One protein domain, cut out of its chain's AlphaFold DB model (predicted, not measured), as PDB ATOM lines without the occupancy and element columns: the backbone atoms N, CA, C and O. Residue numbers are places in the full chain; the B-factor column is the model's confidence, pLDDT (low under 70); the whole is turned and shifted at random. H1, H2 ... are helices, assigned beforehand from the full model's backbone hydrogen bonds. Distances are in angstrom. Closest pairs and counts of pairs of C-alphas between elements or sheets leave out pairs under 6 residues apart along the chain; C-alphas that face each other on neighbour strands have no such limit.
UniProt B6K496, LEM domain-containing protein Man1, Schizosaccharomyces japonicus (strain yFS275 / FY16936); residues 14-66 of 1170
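What this domain is: This is residues 14 to 66 of the 1170 residues of the protein "LEM domain-containing protein Man1" of Schizosaccharomyces japonicus (strain yFS275 / FY16936) (UniProt B6K496). One long helix, H2, is the middle of this small domain; H1 runs beside it in the same direction, and the short H3 folds back on its last part, residues 47 to 52, as a helical hairpin. Between H1 and H2 the link of residues 28 to 37 loops back, bringing the chain from the end of H1 to the beginning of H2. The printed part has 53 residues with three named helices, H1, H2 and H3 in that order, and no named strand; its class is all helix. The whole is compact, with a radius of gyration of the C-alphas of 10.4 A, and rounded, its C-alphas spanning 25 by 22 by 17 A.

Where its parts are: Start at Ser 14, whose C-alpha is at (27.240, 21.727, -13.321), and go on to C-alpha 18 at (23.423, 29.298, -17.898), where H1 begins. H1 takes residues 18 to 27 and measures 14.3 A from first to last C-alpha. Next find C-alpha 38 at (21.477, 27.814, -12.551); from there H2, the longest helix with 15 residues, runs 20.7 A to C-alpha 52 at (16.513, 10.828, -23.291). H3 takes residues 58 to 64, 10.1 A from first to last C-alpha, and ends at C-alpha 64 at (4.502, 18.791, -16.232).

How they stand to each other: Look first at the beginnings of H1 and H2: the C-alphas of Val 18 and Lys 38, the closest of the two helices, are 5.9 A apart. H1 and H2 touch, with 8 pairs of C-alphas within 8 A. They run the same way at a tilt of 35.1 degrees, only just steep. Now go to the other end of H2, where residues 47 to 52 alone touch H3; the closest C-alphas are those of Ala 51 and Leu 58, 5.2 A apart. H2 and H3 run opposite ways at a steep tilt of 44 degrees and form a helical hairpin. H1 and H3 are apart. In H1, H2 and H3 you will find every O i to N i+4 pair of the backbone within hydrogen-bond range.

The domain as a whole: The two C-alphas farthest apart are those of Thr 35 and Gly 54, at 29.4 A, while the first and last printed C-alphas, of Ser 14 and Ala 66, are 24.2 A apart. The printed part has no cut. The link from H1 to H2, 10 residues, is short, and the link from H2 to H3, 5 residues, is tight. In the B-factor column the mean pLDDT of the printed part is 88.8; look for low confidence at Leu 55, the one printed residue under 70.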
ATOM      1  N   SER A  14      26.765  20.515 -13.995       90.44
ATOM      2  CA  SER A  14      27.240  21.727 -13.321       90.44
ATOM      3  C   SER A  14      28.301  22.476 -14.133       90.44
ATOM      4  O   SER A  14      28.383  23.701 -14.015       90.44
ATOM      5  N   SER A  15      29.035  21.806 -15.028       92.00
ATOM      6  CA  SER A  15      30.025  22.437 -15.914       92.00
ATOM      7  C   SER A  15      29.412  23.457 -16.893       92.00
ATOM      8  O   SER A  15      30.037  24.468 -17.225       92.00
ATOM      9  N   LEU A  16      28.158  23.257 -17.314       92.38
ATOM     10  CA  LEU A  16      27.500  24.084 -18.330       92.38
ATOM     11  C   LEU A  16      27.230  25.520 -17.855       92.38
ATOM     12  O   LEU A  16      26.861  25.787 -16.703       92.38
ATOM     13  N   ARG A  17      27.342  26.492 -18.770       94.06
ATOM     14  CA  ARG A  17      26.950  27.882 -18.487       94.06
ATOM     15  C   ARG A  17      25.429  28.017 -18.591       94.06
ATOM     16  O   ARG A  17      24.758  27.283 -19.312       94.06
ATOM     17  N   VAL A  18      24.877  29.023 -17.912       93.81
ATOM     18  CA  VAL A  18      23.423  29.298 -17.898       93.81
ATOM     19  C   VAL A  18      22.858  29.534 -19.305       93.81
ATOM     20  O   VAL A  18      21.713  29.176 -19.566       93.81
ATOM     21  N   VAL A  19      23.651  30.108 -20.216       93.12
ATOM     22  CA  VAL A  19      23.257  30.324 -21.618       93.12
ATOM     23  C   VAL A  19      23.074  28.992 -22.350       93.12
ATOM     24  O   VAL A  19      22.055  28.799 -23.007       93.12
ATOM     25  N   ASP A  20      24.016  28.061 -22.188       92.44
ATOM     26  CA  ASP A  20      24.006  26.775 -22.891       92.44
ATOM     27  C   ASP A  20      22.896  25.859 -22.341       92.44
ATOM     28  O   ASP A  20      22.123  25.305 -23.121       92.44
ATOM     29  N   LEU A  21      22.705  25.816 -21.013       94.06
ATOM     30  CA  LEU A  21      21.566  25.131 -20.374       94.06
ATOM     31  C   LEU A  21      20.215  25.632 -20.913       94.06
ATOM     32  O   LEU A  21      19.348  24.835 -21.268       94.06
ATOM     33  N   ARG A  22      20.026  26.957 -21.008       93.69
ATOM     34  CA  ARG A  22      18.784  27.548 -21.542       93.69
ATOM     35  C   ARG A  22      18.602  27.273 -23.033       93.69
ATOM     36  O   ARG A  22      17.463  27.103 -23.466       93.69
ATOM     37  N   ARG A  23      19.695  27.192 -23.803       93.25
ATOM     38  CA  ARG A  23      19.667  26.788 -25.217       93.25
ATOM     39  C   ARG A  23      19.145  25.359 -25.350       93.25
ATOM     40  O   ARG A  23      18.137  25.160 -26.019       93.25
ATOM     41  N   ILE A  24      19.751  24.404 -24.642       92.00
ATOM     42  CA  ILE A  24      19.402  22.978 -24.732       92.00
ATOM     43  C   ILE A  24      17.964  22.727 -24.243       92.00
ATOM     44  O   ILE A  24      17.177  22.096 -24.948       92.00
ATOM     45  N   LEU A  25      17.563  23.293 -23.097       93.00
ATOM     46  CA  LEU A  25      16.174  23.197 -22.616       93.00
ATOM     47  C   LEU A  25      15.174  23.801 -23.617       93.00
ATOM     48  O   LEU A  25      14.107  23.231 -23.841       93.00
ATOM     49  N   GLY A  26      15.535  24.915 -24.266       91.12
ATOM     50  CA  GLY A  26      14.742  25.521 -25.337       91.12
ATOM     51  C   GLY A  26      14.609  24.624 -26.574       91.12
ATOM     52  O   GLY A  26      13.505  24.476 -27.093       91.12
ATOM     53  N   GLN A  27      15.694  23.975 -27.007       90.06
ATOM     54  CA  GLN A  27      15.703  23.038 -28.142       90.06
ATOM     55  C   GLN A  27      14.779  21.832 -27.896       90.06
ATOM     56  O   GLN A  27      14.026  21.433 -28.783       90.06
ATOM     57  N   HIS A  28      14.740  21.315 -26.664       87.94
ATOM     58  CA  HIS A  28      13.827  20.236 -26.265       87.94
ATOM     59  C   HIS A  28      12.406  20.707 -25.883       87.94
ATOM     60  O   HIS A  28      11.577  19.893 -25.478       87.94
ATOM     61  N   ASN A  29      12.086  21.994 -26.079       89.31
ATOM     62  CA  ASN A  29      10.793  22.623 -25.771       89.31
ATOM     63  C   ASN A  29      10.382  22.553 -24.283       89.31
ATOM     64  O   ASN A  29       9.195  22.616 -23.961       89.31
ATOM     65  N   LEU A  30      11.349  22.474 -23.362       91.25
ATOM     66  CA  LEU A  30      11.096  22.578 -21.924       91.25
ATOM     67  C   LEU A  30      11.036  24.053 -21.504       91.25
ATOM     68  O   LEU A  30      12.036  24.784 -21.512       91.25
ATOM     69  N   TYR A  31       9.833  24.496 -21.133       92.62
ATOM     70  CA  TYR A  31       9.610  25.846 -20.633       92.62
ATOM     71  C   TYR A  31      10.344  26.060 -19.304       92.62
ATOM     72  O   TYR A  31      10.269  25.257 -18.379       92.62
ATOM     73  N   HIS A  32      11.040  27.189 -19.213       90.94
ATOM     74  CA  HIS A  32      11.734  27.636 -18.017       90.94
ATOM     75  C   HIS A  32      11.538  29.154 -17.868       90.94
ATOM     76  O   HIS A  32      11.560  29.881 -18.869       90.94
ATOM     77  N   PRO A  33      11.337  29.686 -16.648       89.19
ATOM     78  CA  PRO A  33      11.184  31.121 -16.462       89.19
ATOM     79  C   PRO A  33      12.507  31.847 -16.745       89.19
ATOM     80  O   PRO A  33      13.592  31.363 -16.421       89.19
ATOM     81  N   SER A  34      12.438  33.063 -17.295       86.50
ATOM     82  CA  SER A  34      13.629  33.878 -17.590       86.50
ATOM     83  C   SER A  34      14.452  34.233 -16.340       86.50
ATOM     84  O   SER A  34      15.646  34.522 -16.448       86.50
ATOM     85  N   THR A  35      13.841  34.146 -15.157       90.00
ATOM     86  CA  THR A  35      14.441  34.324 -13.828       90.00
ATOM     87  C   THR A  35      15.015  33.040 -13.208       90.00
ATOM     88  O   THR A  35      15.552  33.109 -12.105       90.00
ATOM     89  N   ALA A  36      14.941  31.881 -13.880       92.00
ATOM     90  CA  ALA A  36      15.434  30.603 -13.353       92.00
ATOM     91  C   ALA A  36      16.926  30.656 -12.974       92.00
ATOM     92  O   ALA A  36      17.770  31.044 -13.795       92.00
ATOM     93  N   LYS A  37      17.249  30.225 -11.749       94.50
ATOM     94  CA  LYS A  37      18.628  30.099 -11.242       94.50
ATOM     95  C   LYS A  37      19.335  28.901 -11.895       94.50
ATOM     96  O   LYS A  37      18.676  27.945 -12.295       94.50
ATOM     97  N   LYS A  38      20.679  28.906 -11.942       94.12
ATOM     98  CA  LYS A  38      21.477  27.814 -12.551       94.12
ATOM     99  C   LYS A  38      21.092  26.425 -12.015       94.12
ATOM    100  O   LYS A  38      20.880  25.528 -12.817       94.12
ATOM    101  N   ALA A  39      20.908  26.277 -10.700       94.50
ATOM    102  CA  ALA A  39      20.500  25.011 -10.082       94.50
ATOM    103  C   ALA A  39      19.166  24.454 -10.631       94.50
ATOM    104  O   ALA A  39      19.084  23.276 -10.946       94.50
ATOM    105  N   GLN A  40      18.156  25.308 -10.835       94.31
ATOM    106  CA  GLN A  40      16.852  24.897 -11.383       94.31
ATOM    107  C   GLN A  40      16.956  24.465 -12.854       94.31
ATOM    108  O   GLN A  40      16.229  23.592 -13.312       94.31
ATOM    109  N   LEU A  41      17.878  25.072 -13.607       95.00
ATOM    110  CA  LEU A  41      18.143  24.709 -15.000       95.00
ATOM    111  C   LEU A  41      18.932  23.393 -15.100       95.00
ATOM    112  O   LEU A  41      18.695  22.626 -16.025       95.00
ATOM    113  N   ILE A  42      19.813  23.107 -14.134       95.06
ATOM    114  CA  ILE A  42      20.482  21.803 -13.990       95.06
ATOM    115  C   ILE A  42      19.465  20.713 -13.629       95.06
ATOM    116  O   ILE A  42      19.476  19.653 -14.242       95.06
ATOM    117  N   GLU A  43      18.543  20.976 -12.700       93.75
ATOM    118  CA  GLU A  43      17.486  20.028 -12.319       93.75
ATOM    119  C   GLU A  43      16.599  19.639 -13.518       93.75
ATOM    120  O   GLU A  43      16.382  18.456 -13.781       93.75
ATOM    121  N   LEU A  44      16.143  20.627 -14.300       92.81
ATOM    122  CA  LEU A  44      15.382  20.390 -15.534       92.81
ATOM    123  C   LEU A  44      16.205  19.663 -16.608       92.81
ATOM    124  O   LEU A  44      15.655  18.871 -17.371       92.81
ATOM    125  N   PHE A  45      17.514  19.913 -16.674       93.94
ATOM    126  CA  PHE A  45      18.412  19.252 -17.618       93.94
ATOM    127  C   PHE A  45      18.705  17.793 -17.232       93.94
ATOM    128  O   PHE A  45      18.737  16.929 -18.105       93.94
ATOM    129  N   ASN A  46      18.822  17.479 -15.940       92.50
ATOM    130  CA  ASN A  46      18.953  16.098 -15.468       92.50
ATOM    131  C   ASN A  46      17.667  15.298 -15.732       92.50
ATOM    132  O   ASN A  46      17.739  14.221 -16.318       92.50
ATOM    133  N   LYS A  47      16.489  15.882 -15.467       90.62
ATOM    134  CA  LYS A  47      15.190  15.303 -15.865       90.62
ATOM    135  C   LYS A  47      15.102  15.054 -17.378       90.62
ATOM    136  O   LYS A  47      14.592  14.029 -17.821       90.62
ATOM    137  N   LEU A  48      15.643  15.961 -18.196       90.19
ATOM    138  CA  LEU A  48      15.739  15.770 -19.646       90.19
ATOM    139  C   LEU A  48      16.696  14.620 -20.034       90.19
ATOM    140  O   LEU A  48      16.385  13.884 -20.971       90.19
ATOM    141  N   ARG A  49      17.820  14.432 -19.324       89.31
ATOM    142  CA  ARG A  49      18.731  13.283 -19.509       89.31
ATOM    143  C   ARG A  49      18.048  11.964 -19.150       89.31
ATOM    144  O   ARG A  49      18.075  11.052 -19.968       89.31
ATOM    145  N   GLU A  50      17.356  11.885 -18.011       85.31
ATOM    146  CA  GLU A  50      16.541  10.718 -17.618       85.31
ATOM    147  C   GLU A  50      15.574  10.306 -18.740       85.31
ATOM    148  O   GLU A  50      15.497   9.133 -19.107       85.31
ATOM    149  N   ALA A  51      14.877  11.276 -19.342       85.38
ATOM    150  CA  ALA A  51      13.931  10.998 -20.417       85.38
ATOM    151  C   ALA A  51      14.579  10.650 -21.767       85.38
ATOM    152  O   ALA A  51      14.037   9.832 -22.510       85.38
ATOM    153  N   LYS A  52      15.744  11.226 -22.096       81.69
ATOM    154  CA  LYS A  52      16.513  10.828 -23.291       81.69
ATOM    155  C   LYS A  52      17.085   9.412 -23.142       81.69
ATOM    156  O   LYS A  52      17.162   8.688 -24.127       81.69
ATOM    157  N   ASN A  53      17.396   9.005 -21.912       81.94
ATOM    158  CA  ASN A  53      17.902   7.678 -21.560       81.94
ATOM    159  C   ASN A  53      16.776   6.640 -21.343       81.94
ATOM    160  O   ASN A  53      17.022   5.570 -20.795       81.94
ATOM    161  N   GLY A  54      15.532   6.945 -21.739       77.19
ATOM    162  CA  GLY A  54      14.400   6.008 -21.717       77.19
ATOM    163  C   GLY A  54      13.745   5.771 -20.350       77.19
ATOM    164  O   GLY A  54      12.689   5.147 -20.293       77.19
ATOM    165  N   LEU A  55      14.299   6.309 -19.258       69.50
ATOM    166  CA  LEU A  55      13.768   6.141 -17.895       69.50
ATOM    167  C   LEU A  55      12.462   6.920 -17.654       69.50
ATOM    168  O   LEU A  55      11.756   6.665 -16.678       69.50
ATOM    169  N   ARG A  56      12.131   7.884 -18.523       76.88
ATOM    170  CA  ARG A  56      10.927   8.719 -18.412       76.88
ATOM    171  C   ARG A  56      10.426   9.162 -19.788       76.88
ATOM    172  O   ARG A  56      11.216   9.438 -20.681       76.88
ATOM    173  N   SER A  57       9.114   9.285 -19.982       81.25
ATOM    174  CA  SER A  57       8.573   9.777 -21.256       81.25
ATOM    175  C   SER A  57       8.744  11.297 -21.390       81.25
ATOM    176  O   SER A  57       8.276  12.090 -20.569       81.25
ATOM    177  N   LEU A  58       9.416  11.718 -22.464       80.56
ATOM    178  CA  LEU A  58       9.790  13.114 -22.704       80.56
ATOM    179  C   LEU A  58       8.572  14.049 -22.873       80.56
ATOM    180  O   LEU A  58       8.647  15.229 -22.533       80.56
ATOM    181  N   ASP A  59       7.426  13.531 -23.320       82.06
ATOM    182  CA  ASP A  59       6.183  14.309 -23.425       82.06
ATOM    183  C   ASP A  59       5.462  14.513 -22.081       82.06
ATOM    184  O   ASP A  59       4.792  15.530 -21.904       82.06
ATOM    185  N   VAL A  60       5.671  13.632 -21.091       84.19
ATOM    186  CA  VAL A  60       5.203  13.864 -19.710       84.19
ATOM    187  C   VAL A  60       6.007  14.986 -19.048       84.19
ATOM    188  O   VAL A  60       5.440  15.808 -18.335       84.19
ATOM    189  N   LEU A  61       7.308  15.103 -19.338       86.12
ATOM    190  CA  LEU A  61       8.096  16.256 -18.881       86.12
ATOM    191  C   LEU A  61       7.636  17.572 -19.518       86.12
ATOM    192  O   LEU A  61       7.617  18.599 -18.836       86.12
ATOM    193  N   LYS A  62       7.237  17.566 -20.798       85.94
ATOM    194  CA  LYS A  62       6.662  18.756 -21.453       85.94
ATOM    195  C   LYS A  62       5.330  19.173 -20.829       85.94
ATOM    196  O   LYS A  62       5.096  20.372 -20.697       85.94
ATOM    197  N   SER A  63       4.464  18.223 -20.463       82.62
ATOM    198  CA  SER A  63       3.165  18.539 -19.855       82.62
ATOM    199  C   SER A  63       3.294  18.995 -18.399       82.62
ATOM    200  O   SER A  63       2.658  19.977 -18.028       82.62
ATOM    201  N   GLU A  64       4.174  18.371 -17.607       84.69
ATOM    202  CA  GLU A  64       4.502  18.791 -16.232       84.69
ATOM    203  C   GLU A  64       5.062  20.222 -16.184       84.69
ATOM    204  O   GLU A  64       4.678  21.014 -15.325       84.69
ATOM    205  N   ASN A  65       5.938  20.578 -17.129       83.06
ATOM    206  CA  ASN A  65       6.603  21.884 -17.170       83.06
ATOM    207  C   ASN A  65       5.878  22.918 -18.053       83.06
ATOM    208  O   ASN A  65       6.451  23.961 -18.374       83.06
ATOM    209  N   ALA A  66       4.634  22.659 -18.468       80.00
ATOM    210  CA  ALA A  66       3.888  23.571 -19.329       80.00
ATOM    211  C   ALA A  66       3.679  24.953 -18.659       80.00
ATOM    212  O   ALA A  66       3.367  25.030 -17.467       80.00
TER     213      ALA A  66